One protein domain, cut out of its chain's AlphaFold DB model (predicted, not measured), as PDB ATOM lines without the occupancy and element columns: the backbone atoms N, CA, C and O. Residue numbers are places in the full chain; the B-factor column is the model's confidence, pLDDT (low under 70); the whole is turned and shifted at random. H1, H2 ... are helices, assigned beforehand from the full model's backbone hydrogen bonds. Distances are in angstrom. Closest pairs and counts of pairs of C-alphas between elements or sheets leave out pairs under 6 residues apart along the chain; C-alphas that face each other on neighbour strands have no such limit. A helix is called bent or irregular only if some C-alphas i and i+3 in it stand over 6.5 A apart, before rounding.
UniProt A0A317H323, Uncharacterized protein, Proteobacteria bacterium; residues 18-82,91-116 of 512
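Overview. This is residues 18 to 82 and 91 to 116 of the 512 residues of an uncharacterized protein of Proteobacteria bacterium (UniProt A0A317H323). Three helical hairpins, H1-H2, H3-H4 and H5-H6, stack in two layers: H1, H3 and H5 run one way, their partners back. The 91 printed residues hold six named helices, class all helix. It is compact, radius of gyration of the C-alphas 12.3 A, spans 31 by 29 by 16 A.

Along the chain. H1, residues 18 to 35, begins at C-alpha 18 (185.627, 118.511, 150.461), 25.8 A from first to last C-alpha. H2 is residues 39 to 49, H3 57 to 66, H4 68 to 77, H5 93 to 101 and H6 105 to 115, ending at (198.803, 120.986, 135.458).

Arrangement. The hub H3 touches H5, the same way at a shallow tilt of 25 degrees; their closest C-alphas, Leu 61 and Leu 95, are 6.0 A apart. H4 is irregular, C-alphas 70 and 73 being 7.1 A apart. Helix O i to N i+4 pairs are all within hydrogen-bond range but in H4, 4 of 6, and H6, 6 of 7.

Size, cuts and confidence. Residues 83 to 90 are cut, C-alphas 82 and 91 being 10.8 A apart; pLDDT is under 70 at 81, 82 and 91.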
ATOM      1  N   ALA A  18     185.397 119.349 151.639       81.62
ATOM      2  CA  ALA A  18     185.627 118.511 150.461       81.62
ATOM      3  C   ALA A  18     187.114 118.150 150.269       81.62
ATOM      4  O   ALA A  18     187.425 117.023 149.874       81.62
ATOM      5  N   ASP A  19     188.021 119.077 150.581       80.88
ATOM      6  CA  ASP A  19     189.469 118.867 150.511       80.88
ATOM      7  C   ASP A  19     189.924 117.863 151.585       80.88
ATOM      8  O   ASP A  19     190.640 116.911 151.278       80.88
ATOM      9  N   GLU A  20     189.429 117.992 152.823       85.38
ATOM     10  CA  GLU A  20     189.700 117.037 153.910       85.38
ATOM     11  C   GLU A  20     189.185 115.625 153.588       85.38
ATOM     12  O   GLU A  20     189.865 114.633 153.858       85.38
ATOM     13  N   GLN A  21     187.998 115.513 152.985       87.69
ATOM     14  CA  GLN A  21     187.452 114.226 152.540       87.69
ATOM     15  C   GLN A  21     188.280 113.607 151.409       87.69
ATOM     16  O   GLN A  21     188.522 112.402 151.426       87.69
ATOM     17  N   SER A  22     188.742 114.422 150.456       86.44
ATOM     18  CA  SER A  22     189.583 113.960 149.344       86.44
ATOM     19  C   SER A  22     190.959 113.487 149.827       86.44
ATOM     20  O   SER A  22     191.454 112.465 149.355       86.44
ATOM     21  N   ALA A  23     191.542 114.171 150.817       86.62
ATOM     22  CA  ALA A  23     192.805 113.768 151.436       86.62
ATOM     23  C   ALA A  23     192.682 112.429 152.182       86.62
ATOM     24  O   ALA A  23     193.514 111.542 152.004       86.62
ATOM     25  N   ARG A  24     191.613 112.242 152.972       91.25
ATOM     26  CA  ARG A  24     191.349 110.962 153.658       91.25
ATOM     27  C   ARG A  24     191.150 109.823 152.664       91.25
ATOM     28  O   ARG A  24     191.793 108.789 152.790       91.25
ATOM     29  N   TRP A  25     190.325 110.045 151.642       94.62
ATOM     30  CA  TRP A  25     190.101 109.060 150.586       94.62
ATOM     31  C   TRP A  25     191.397 108.682 149.849       94.62
ATOM     32  O   TRP A  25     191.616 107.502 149.593       94.62
ATOM     33  N   SER A  26     192.272 109.651 149.551       92.00
ATOM     34  CA  SER A  26     193.561 109.395 148.887       92.00
ATOM     35  C   SER A  26     194.498 108.548 149.751       92.00
ATOM     36  O   SER A  26     195.117 107.608 149.248       92.00
ATOM     37  N   ALA A  27     194.569 108.839 151.054       92.94
ATOM     38  CA  ALA A  27     195.358 108.061 152.004       92.94
ATOM     39  C   ALA A  27     194.833 106.622 152.136       92.94
ATOM     40  O   ALA A  27     195.616 105.673 152.054       92.94
ATOM     41  N   ASP A  28     193.513 106.456 152.270       94.88
ATOM     42  CA  ASP A  28     192.878 105.140 152.341       94.88
ATOM     43  C   ASP A  28     193.133 104.343 151.058       94.88
ATOM     44  O   ASP A  28     193.520 103.177 151.124       94.88
ATOM     45  N   LEU A  29     192.978 104.970 149.889       96.19
ATOM     46  CA  LEU A  29     193.241 104.339 148.598       96.19
ATOM     47  C   LEU A  29     194.685 103.841 148.497       96.19
ATOM     48  O   LEU A  29     194.911 102.692 148.122       96.19
ATOM     49  N   ALA A  30     195.658 104.682 148.854       95.56
ATOM     50  CA  ALA A  30     197.067 104.308 148.823       95.56
ATOM     51  C   ALA A  30     197.366 103.131 149.766       95.56
ATOM     52  O   ALA A  30     198.098 102.218 149.385       95.56
ATOM     53  N   ALA A  31     196.772 103.120 150.964       95.06
ATOM     54  CA  ALA A  31     196.953 102.047 151.938       95.06
ATOM     55  C   ALA A  31     196.369 100.708 151.451       95.06
ATOM     56  O   ALA A  31     197.068  99.694 151.473       95.06
ATOM     57  N   HIS A  32     195.124 100.701 150.959       94.75
ATOM     58  CA  HIS A  32     194.486  99.485 150.437       94.75
ATOM     59  C   HIS A  32     195.212  98.960 149.197       94.75
ATOM     60  O   HIS A  32     195.408  97.754 149.055       94.75
ATOM     61  N   TYR A  33     195.660  99.859 148.320       95.94
ATOM     62  CA  TYR A  33     196.395  99.477 147.122       95.94
ATOM     63  C   TYR A  33     197.781  98.902 147.446       95.94
ATOM     64  O   TYR A  33     198.182  97.905 146.852       95.94
ATOM     65  N   ALA A  34     198.505  99.492 148.404       93.94
ATOM     66  CA  ALA A  34     199.804  98.985 148.844       93.94
ATOM     67  C   ALA A  34     199.700  97.623 149.556       93.94
ATOM     68  O   ALA A  34     200.627  96.821 149.465       93.94
ATOM     69  N   ALA A  35     198.583  97.356 150.242       94.19
ATOM     70  CA  ALA A  35     198.318  96.077 150.902       94.19
ATOM     71  C   ALA A  35     197.934  94.943 149.928       94.19
ATOM     72  O   ALA A  35     198.054  93.773 150.283       94.19
ATOM     73  N   ALA A  36     197.482  95.270 148.713       93.94
ATOM     74  CA  ALA A  36     197.110  94.288 147.700       93.94
ATOM     75  C   ALA A  36     198.351  93.604 147.092       93.94
ATOM     76  O   ALA A  36     199.241  94.256 146.527       93.94
ATOM     77  N   ALA A  37     198.389  92.271 147.177       89.62
ATOM     78  CA  ALA A  37     199.539  91.459 146.793       89.62
ATOM     79  C   ALA A  37     199.548  91.126 145.294       89.62
ATOM     80  O   ALA A  37     200.618  90.959 144.706       89.62
ATOM     81  N   THR A  38     198.372  91.049 144.662       93.19
ATOM     82  CA  THR A  38     198.231  90.664 143.248       93.19
ATOM     83  C   THR A  38     197.711  91.797 142.361       93.19
ATOM     84  O   THR A  38     197.074  92.748 142.819       93.19
ATOM     85  N   SER A  39     197.947  91.682 141.048       92.25
ATOM     86  CA  SER A  39     197.418  92.629 140.053       92.25
ATOM     87  C   SER A  39     195.883  92.679 140.042       92.25
ATOM     88  O   SER A  39     195.313  93.741 139.796       92.25
ATOM     89  N   GLU A  40     195.204  91.558 140.302       93.31
ATOM     90  CA  GLU A  40     193.736  91.486 140.330       93.31
ATOM     91  C   GLU A  40     193.153  92.169 141.571       93.31
ATOM     92  O   GLU A  40     192.182  92.920 141.469       93.31
ATOM     93  N   GLU A  41     193.772  91.969 142.739       93.31
ATOM     94  CA  GLU A  41     193.396  92.664 143.975       93.31
ATOM     95  C   GLU A  41     193.578  94.177 143.830       93.31
ATOM     96  O   GLU A  41     192.683  94.944 144.180       93.31
ATOM     97  N   ARG A  42     194.692  94.613 143.230       95.12
ATOM     98  CA  ARG A  42     194.943  96.027 142.918       95.12
ATOM     99  C   ARG A  42     193.879  96.606 141.987       95.12
ATOM    100  O   ARG A  42     193.392  97.708 142.233       95.12
ATOM    101  N   ALA A  43     193.477  95.869 140.952       93.88
ATOM    102  CA  ALA A  43     192.413  96.298 140.042       93.88
ATOM    103  C   ALA A  43     191.055  96.402 140.756       93.88
ATOM    104  O   ALA A  43     190.313  97.360 140.528       93.88
ATOM    105  N   ARG A  44     190.751  95.461 141.659       94.81
ATOM    106  CA  ARG A  44     189.537  95.489 142.486       94.81
ATOM    107  C   ARG A  44     189.509  96.707 143.410       94.81
ATOM    108  O   ARG A  44     188.497  97.398 143.434       94.81
ATOM    109  N   VAL A  45     190.619  97.020 144.086       95.56
ATOM    110  CA  VAL A  45     190.732  98.216 144.940       95.56
ATOM    111  C   VAL A  45     190.440  99.489 144.143       95.56
ATOM    112  O   VAL A  45     189.639 100.314 144.579       95.56
ATOM    113  N   LEU A  46     191.026  99.642 142.949       96.00
ATOM    114  CA  LEU A  46     190.753 100.800 142.090       96.00
ATOM    115  C   LEU A  46     189.275 100.897 141.698       96.00
ATOM    116  O   LEU A  46     188.717 101.988 141.708       96.00
ATOM    117  N   ALA A  47     188.638  99.771 141.367       94.12
ATOM    118  CA  ALA A  47     187.230  99.744 140.981       94.12
ATOM    119  C   ALA A  47     186.291 100.076 142.155       94.12
ATOM    120  O   ALA A  47     185.344 100.842 141.991       94.12
ATOM    121  N   GLU A  48     186.558  99.539 143.348       93.94
ATOM    122  CA  GLU A  48     185.756  99.785 144.555       93.94
ATOM    123  C   GLU A  48     185.895 101.225 145.071       93.94
ATOM    124  O   GLU A  48     184.965 101.784 145.666       93.94
ATOM    125  N   MET A  49     187.054 101.842 144.831       92.88
ATOM    126  CA  MET A  49     187.378 103.179 145.316       92.88
ATOM    127  C   MET A  49     187.263 104.282 144.251       92.88
ATOM    128  O   MET A  49     187.555 105.433 144.581       92.88
ATOM    129  N   ASP A  50     186.782 103.987 143.033       92.62
ATOM    130  CA  ASP A  50     186.514 104.979 141.972       92.62
ATOM    131  C   ASP A  50     185.325 105.878 142.363       92.62
ATOM    132  O   ASP A  50     184.151 105.617 142.088       92.62
ATOM    133  N   ARG A  51     185.638 106.939 143.109       88.94
ATOM    134  CA  ARG A  51     184.695 107.939 143.620       88.94
ATOM    135  C   ARG A  51     185.043 109.309 143.065       88.94
ATOM    136  O   ARG A  51     186.176 109.577 142.692       88.94
ATOM    137  N   SER A  52     184.101 110.247 143.089       85.38
ATOM    138  CA  SER A  52     184.305 111.609 142.571       85.38
ATOM    139  C   SER A  52     185.197 112.509 143.455       85.38
ATOM    140  O   SER A  52     184.917 113.703 143.579       85.38
ATOM    141  N   TYR A  53     186.230 111.948 144.084       88.06
ATOM    142  CA  TYR A  53     187.235 112.644 144.885       88.06
ATOM    143  C   TYR A  53     188.502 112.924 144.071       88.06
ATOM    144  O   TYR A  53     188.728 112.344 143.005       88.06
ATOM    145  N   VAL A  54     189.297 113.869 144.574       86.75
ATOM    146  CA  VAL A  54     190.577 114.276 143.990       86.75
ATOM    147  C   VAL A  54     191.700 113.488 144.649       86.75
ATOM    148  O   VAL A  54     191.754 113.399 145.873       86.75
ATOM    149  N   LEU A  55     192.586 112.936 143.826       89.69
ATOM    150  CA  LEU A  55     193.788 112.231 144.258       89.69
ATOM    151  C   LEU A  55     194.883 113.239 144.621       89.69
ATOM    152  O   LEU A  55     194.928 114.312 144.026       89.69
ATOM    153  N   ASP A  56     195.759 112.919 145.574       88.44
ATOM    154  CA  ASP A  56     196.979 113.688 145.853       88.44
ATOM    155  C   ASP A  56     198.234 113.056 145.216       88.44
ATOM    156  O   ASP A  56     198.237 111.889 144.818       88.44
ATOM    157  N   GLU A  57     199.321 113.830 145.098       89.62
ATOM    158  CA  GLU A  57     200.549 113.355 144.441       89.62
ATOM    159  C   GLU A  57     201.185 112.165 145.181       89.62
ATOM    160  O   GLU A  57     201.715 111.262 144.540       89.62
ATOM    161  N   SER A  58     201.137 112.129 146.517       90.81
ATOM    162  CA  SER A  58     201.717 111.027 147.301       90.81
ATOM    163  C   SER A  58     201.021 109.699 147.026       90.81
ATOM    164  O   SER A  58     201.692 108.706 146.752       90.81
ATOM    165  N   ALA A  59     199.690 109.680 147.048       92.50
ATOM    166  CA  ALA A  59     198.900 108.503 146.724       92.50
ATOM    167  C   ALA A  59     199.090 108.100 145.256       92.50
ATOM    168  O   ALA A  59     199.263 106.919 144.957       92.50
ATOM    169  N   ALA A  60     199.150 109.071 144.339       92.88
ATOM    170  CA  ALA A  60     199.431 108.808 142.930       92.88
ATOM    171  C   ALA A  60     200.807 108.157 142.709       92.88
ATOM    172  O   ALA A  60     200.915 107.240 141.899       92.88
ATOM    173  N   LEU A  61     201.842 108.570 143.448       94.50
ATOM    174  CA  LEU A  61     203.173 107.953 143.393       94.50
ATOM    175  C   LEU A  61     203.161 106.501 143.892       94.50
ATOM    176  O   LEU A  61     203.825 105.659 143.290       94.50
ATOM    177  N   VAL A  62     202.401 106.194 144.951       95.06
ATOM    178  CA  VAL A  62     202.230 104.814 145.451       95.06
ATOM    179  C   VAL A  62     201.560 103.940 144.391       95.06
ATOM    180  O   VAL A  62     202.059 102.864 144.065       95.06
ATOM    181  N   LEU A  63     200.465 104.433 143.809       95.12
ATOM    182  CA  LEU A  63     199.733 103.763 142.734       95.12
ATOM    183  C   LEU A  63     200.624 103.517 141.508       95.12
ATOM    184  O   LEU A  63     200.662 102.412 140.964       95.12
ATOM    185  N   TYR A  64     201.363 104.542 141.086       95.88
ATOM    186  CA  TYR A  64     202.217 104.476 139.908       95.88
ATOM    187  C   TYR A  64     203.403 103.531 140.107       95.88
ATOM    188  O   TYR A  64     203.639 102.669 139.269       95.88
ATOM    189  N   SER A  65     204.091 103.617 141.250       93.50
ATOM    190  CA  SER A  65     205.241 102.754 141.557       93.50
ATOM    191  C   SER A  65     204.854 101.275 141.665       93.50
ATOM    192  O   SER A  65     205.688 100.405 141.433       93.50
ATOM    193  N   GLY A  66     203.600 100.982 142.028       90.81
ATOM    194  CA  GLY A  66     203.106  99.615 142.154       90.81
ATOM    195  C   GLY A  66     202.847  98.933 140.810       90.81
ATOM    196  O   GLY A  66     203.301  97.804 140.613       90.81
ATOM    197  N   GLN A  67     202.084  99.574 139.914       92.38
ATOM    198  CA  GLN A  67     201.771  99.032 138.584       92.38
ATOM    199  C   GLN A  67     201.325 100.141 137.602       92.38
ATOM    200  O   GLN A  67     200.124 100.413 137.490       92.38
ATOM    201  N   PRO A  68     202.260 100.764 136.857       90.69
ATOM    202  CA  PRO A  68     201.981 101.897 135.964       90.69
ATOM    203  C   PRO A  68     200.853 101.658 134.952       90.69
ATOM    204  O   PRO A  68     199.972 102.505 134.780       90.69
ATOM    205  N   GLU A  69     200.845 100.485 134.314       90.31
ATOM    206  CA  GLU A  69     199.894 100.133 133.249       90.31
ATOM    207  C   GLU A  69     198.440 100.103 133.741       90.31
ATOM    208  O   GLU A  69     197.520 100.476 133.015       90.31
ATOM    209  N   LEU A  70     198.229  99.711 135.002       92.12
ATOM    210  CA  LEU A  70     196.905  99.609 135.613       92.12
ATOM    211  C   LEU A  70     196.417 100.962 136.157       92.12
ATOM    212  O   LEU A  70     195.222 101.257 136.129       92.12
ATOM    213  N   THR A  71     197.329 101.788 136.677       93.00
ATOM    214  CA  THR A  71     196.971 102.977 137.464       93.00
ATOM    215  C   THR A  71     196.945 104.272 136.663       93.00
ATOM    216  O   THR A  71     196.211 105.186 137.036       93.00
ATOM    217  N   SER A  72     197.652 104.361 135.534       90.31
ATOM    218  CA  SER A  72     197.778 105.603 134.751       90.31
ATOM    219  C   SER A  72     196.429 106.205 134.341       90.31
ATOM    220  O   SER A  72     196.182 107.398 134.536       90.31
ATOM    221  N   GLY A  73     195.506 105.375 133.844       89.94
ATOM    222  CA  GLY A  73     194.162 105.824 133.472       89.94
ATOM    223  C   GLY A  73     193.313 106.263 134.670       89.94
ATOM    224  O   GLY A  73     192.518 107.194 134.547       89.94
ATOM    225  N   PHE A  74     193.483 105.625 135.831       92.88
ATOM    226  CA  PHE A  74     192.812 106.011 137.075       92.88
ATOM    227  C   PHE A  74     193.341 107.363 137.568       92.88
ATOM    228  O   PHE A  74     192.571 108.303 137.772       92.88
ATOM    229  N   ILE A  75     194.665 107.507 137.644       92.44
ATOM    230  CA  ILE A  75     195.349 108.735 138.059       92.44
ATOM    231  C   ILE A  75     194.853 109.942 137.246       92.44
ATOM    232  O   ILE A  75     194.473 110.956 137.828       92.44
ATOM    233  N   GLN A  76     194.767 109.824 135.915       88.38
ATOM    234  CA  GLN A  76     194.298 110.910 135.040       88.38
ATOM    235  C   GLN A  76     192.839 111.343 135.300       88.38
ATOM    236  O   GLN A  76     192.495 112.527 135.155       88.38
ATOM    237  N   ARG A  77     191.964 110.409 135.702       88.44
ATOM    238  CA  ARG A  77     190.557 110.707 136.027       88.44
ATOM    239  C   ARG A  77     190.414 111.472 137.339       88.44
ATOM    240  O   ARG A  77     189.599 112.394 137.395       88.44
ATOM    241  N   HIS A  78     191.239 111.157 138.337       88.62
ATOM    242  CA  HIS A  78     191.186 111.768 139.672       88.62
ATOM    243  C   HIS A  78     192.119 112.970 139.852       88.62
ATOM    244  O   HIS A  78     192.286 113.462 140.969       88.62
ATOM    245  N   LEU A  79     192.694 113.494 138.764       83.56
ATOM    246  CA  LEU A  79     193.467 114.730 138.825       83.56
ATOM    247  C   LEU A  79     192.624 115.893 139.363       83.56
ATOM    248  O   LEU A  79     191.458 116.035 138.963       83.56
ATOM    249  N   PRO A  80     193.222 116.786 140.177       74.38
ATOM    250  CA  PRO A  80     192.554 117.988 140.654       74.38
ATOM    251  C   PRO A  80     191.928 118.758 139.487       74.38
ATOM    252  O   PRO A  80     192.531 118.950 138.423       74.38
ATOM    253  N   ARG A  81     190.670 119.181 139.664       63.75
ATOM    254  CA  ARG A  81     189.911 119.906 138.638       63.75
ATOM    255  C   ARG A  81     190.396 121.352 138.526       63.75
ATOM    256  O   ARG A  81     189.723 122.264 138.985       63.75
ATOM    257  N   GLY A  82     191.522 121.521 137.834       56.34
ATOM    258  CA  GLY A  82     192.028 122.777 137.290       56.34
ATOM    259  C   GLY A  82     192.546 123.768 138.330       56.34
ATOM    260  O   GLY A  82     191.829 124.180 139.238       56.34
ATOM    261  N   PRO A  91     202.445 121.619 141.052       69.75
ATOM    262  CA  PRO A  91     202.286 120.620 140.004       69.75
ATOM    263  C   PRO A  91     202.850 119.297 140.523       69.75
ATOM    264  O   PRO A  91     203.788 119.310 141.322       69.75
ATOM    265  N   TRP A  92     202.319 118.169 140.058       86.19
ATOM    266  CA  TRP A  92     202.794 116.833 140.421       86.19
ATOM    267  C   TRP A  92     204.132 116.514 139.744       86.19
ATOM    268  O   TRP A  92     204.256 115.595 138.935       86.19
ATOM    269  N   GLN A  93     205.139 117.337 140.037       85.88
ATOM    270  CA  GLN A  93     206.458 117.322 139.421       85.88
ATOM    271  C   GLN A  93     207.191 116.012 139.691       85.88
ATOM    272  O   GLN A  93     207.930 115.558 138.820       85.88
ATOM    273  N   ARG A  94     206.981 115.378 140.854       90.44
ATOM    274  CA  ARG A  94     207.632 114.102 141.177       90.44
ATOM    275  C   ARG A  94     207.059 112.986 140.322       90.44
ATOM    276  O   ARG A  94     207.827 112.227 139.740       90.44
ATOM    277  N   LEU A  95     205.732 112.921 140.190       91.06
ATOM    278  CA  LEU A  95     205.096 111.910 139.344       91.06
ATOM    279  C   LEU A  95     205.420 112.136 137.863       91.06
ATOM    280  O   LEU A  95     205.753 111.190 137.160       91.06
ATOM    281  N   MET A  96     205.394 113.388 137.401       90.50
ATOM    282  CA  MET A  96     205.826 113.727 136.042       90.50
ATOM    283  C   MET A  96     207.293 113.343 135.803       90.50
ATOM    284  O   MET A  96     207.613 112.797 134.752       90.50
ATOM    285  N   GLY A  97     208.181 113.581 136.772       91.81
ATOM    286  CA  GLY A  97     209.584 113.170 136.696       91.81
ATOM    287  C   GLY A  97     209.758 111.652 136.620       91.81
ATOM    288  O   GLY A  97     210.554 111.178 135.814       91.81
ATOM    289  N   GLN A  98     208.984 110.887 137.399       93.94
ATOM    290  CA  GLN A  98     208.989 109.421 137.330       93.94
ATOM    291  C   GLN A  98     208.457 108.902 135.992       93.94
ATOM    292  O   GLN A  98     209.103 108.052 135.385       93.94
ATOM    293  N   ALA A  99     207.335 109.440 135.507       93.56
ATOM    294  CA  ALA A  99     206.779 109.068 134.209       93.56
ATOM    295  C   ALA A  99     207.768 109.365 133.071       93.56
ATOM    296  O   ALA A  99     207.987 108.524 132.203       93.56
ATOM    297  N   LEU A 100     208.441 110.520 133.115       93.12
ATOM    298  CA  LEU A 100     209.469 110.877 132.138       93.12
ATOM    299  C   LEU A 100     210.677 109.929 132.199       93.12
ATOM    300  O   LEU A 100     211.140 109.467 131.158       93.12
ATOM    301  N   ALA A 101     211.174 109.610 133.400       93.50
ATOM    302  CA  ALA A 101     212.292 108.680 133.582       93.50
ATOM    303  C   ALA A 101     211.952 107.255 133.112       93.50
ATOM    304  O   ALA A 101     212.810 106.571 132.558       93.50
ATOM    305  N   ALA A 102     210.698 106.832 133.289       92.56
ATOM    306  CA  ALA A 102     210.172 105.553 132.819       92.56
ATOM    307  C   ALA A 102     209.762 105.556 131.330       92.56
ATOM    308  O   ALA A 102     209.305 104.533 130.832       92.56
ATOM    309  N   GLN A 103     209.919 106.682 130.620       92.25
ATOM    310  CA  GLN A 103     209.468 106.883 129.232       92.25
ATOM    311  C   GLN A 103     207.952 106.695 129.015       92.25
ATOM    312  O   GLN A 103     207.490 106.491 127.892       92.25
ATOM    313  N   ASP A 104     207.150 106.843 130.069       93.12
ATOM    314  CA  ASP A 104     205.687 106.843 130.020       93.12
ATOM    315  C   ASP A 104     205.165 108.217 129.567       93.12
ATOM    316  O   ASP A 104     204.649 109.042 130.332       93.12
ATOM    317  N   MET A 105     205.350 108.482 128.273       92.88
ATOM    318  CA  MET A 105     204.928 109.728 127.634       92.88
ATOM    319  C   MET A 105     203.413 109.982 127.725       92.88
ATOM    320  O   MET A 105     203.035 111.136 127.957       92.88
ATOM    321  N   PRO A 106     202.520 108.975 127.580       92.38
ATOM    322  CA  PRO A 106     201.083 109.184 127.743       92.38
ATOM    323  C   PRO A 106     200.704 109.740 129.118       92.38
ATOM    324  O   PRO A 106     199.925 110.698 129.188       92.38
ATOM    325  N   LEU A 107     201.255 109.194 130.212       91.81
ATOM    326  CA  LEU A 107     200.991 109.737 131.541       91.81
ATOM    327  C   LEU A 107     201.638 111.112 131.719       91.81
ATOM    328  O   LEU A 107     200.960 112.034 132.177       91.81
ATOM    329  N   TYR A 108     202.901 111.276 131.312       93.25
ATOM    330  CA  TYR A 108     203.616 112.549 131.418       93.25
ATOM    331  C   TYR A 108     202.837 113.704 130.770       93.25
ATOM    332  O   TYR A 108     202.531 114.699 131.434       93.25
ATOM    333  N   PHE A 109     202.451 113.559 129.497       92.00
ATOM    334  CA  PHE A 109     201.708 114.599 128.785       92.00
ATOM    335  C   PHE A 109     200.272 114.743 129.301       92.00
ATOM    336  O   PHE A 109     199.761 115.861 129.369       92.00
ATOM    337  N   GLY A 110     199.630 113.658 129.747       89.88
ATOM    338  CA  GLY A 110     198.324 113.726 130.410       89.88
ATOM    339  C   GLY A 110     198.348 114.606 131.667       89.88
ATOM    340  O   GLY A 110     197.461 115.440 131.864       89.88
ATOM    341  N   LEU A 111     199.396 114.479 132.486       88.75
ATOM    342  CA  LEU A 111     199.624 115.330 133.656       88.75
ATOM    343  C   LEU A 111     199.968 116.766 133.243       88.75
ATOM    344  O   LEU A 111     199.363 117.712 133.751       88.75
ATOM    345  N   TYR A 112     200.885 116.931 132.283       89.31
ATOM    346  CA  TYR A 112     201.335 118.233 131.794       89.31
ATOM    347  C   TYR A 112     200.166 119.108 131.324       89.31
ATOM    348  O   TYR A 112     199.974 120.218 131.821       89.31
ATOM    349  N   ARG A 113     199.322 118.588 130.423       87.75
ATOM    350  CA  ARG A 113     198.209 119.337 129.807       87.75
ATOM    351  C   ARG A 113     197.158 119.798 130.819       87.75
ATOM    352  O   ARG A 113     196.395 120.732 130.554       87.75
ATOM    353  N   VAL A 114     197.093 119.149 131.980       83.94
ATOM    354  CA  VAL A 114     196.184 119.505 133.075       83.94
ATOM    355  C   VAL A 114     196.829 120.472 134.071       83.94
ATOM    356  O   VAL A 114     196.112 121.307 134.625       83.94
ATOM    357  N   GLN A 115     198.141 120.371 134.301       81.94
ATOM    358  CA  GLN A 115     198.803 120.986 135.458       81.94
ATOM    359  C   GLN A 115     199.860 122.052 135.138       81.94
ATOM    360  O   GLN A 115     200.222 122.807 136.045       81.94
ATOM    361  N   ALA A 116     200.368 122.128 133.902       83.56
ATOM    362  CA  ALA A 116     201.326 123.160 133.500       83.56
ATOM    363  C   ALA A 116     200.768 124.568 133.783       83.56
ATOM    364  O   ALA A 116     199.558 124.763 133.806       83.56
TER     365      ALA A 116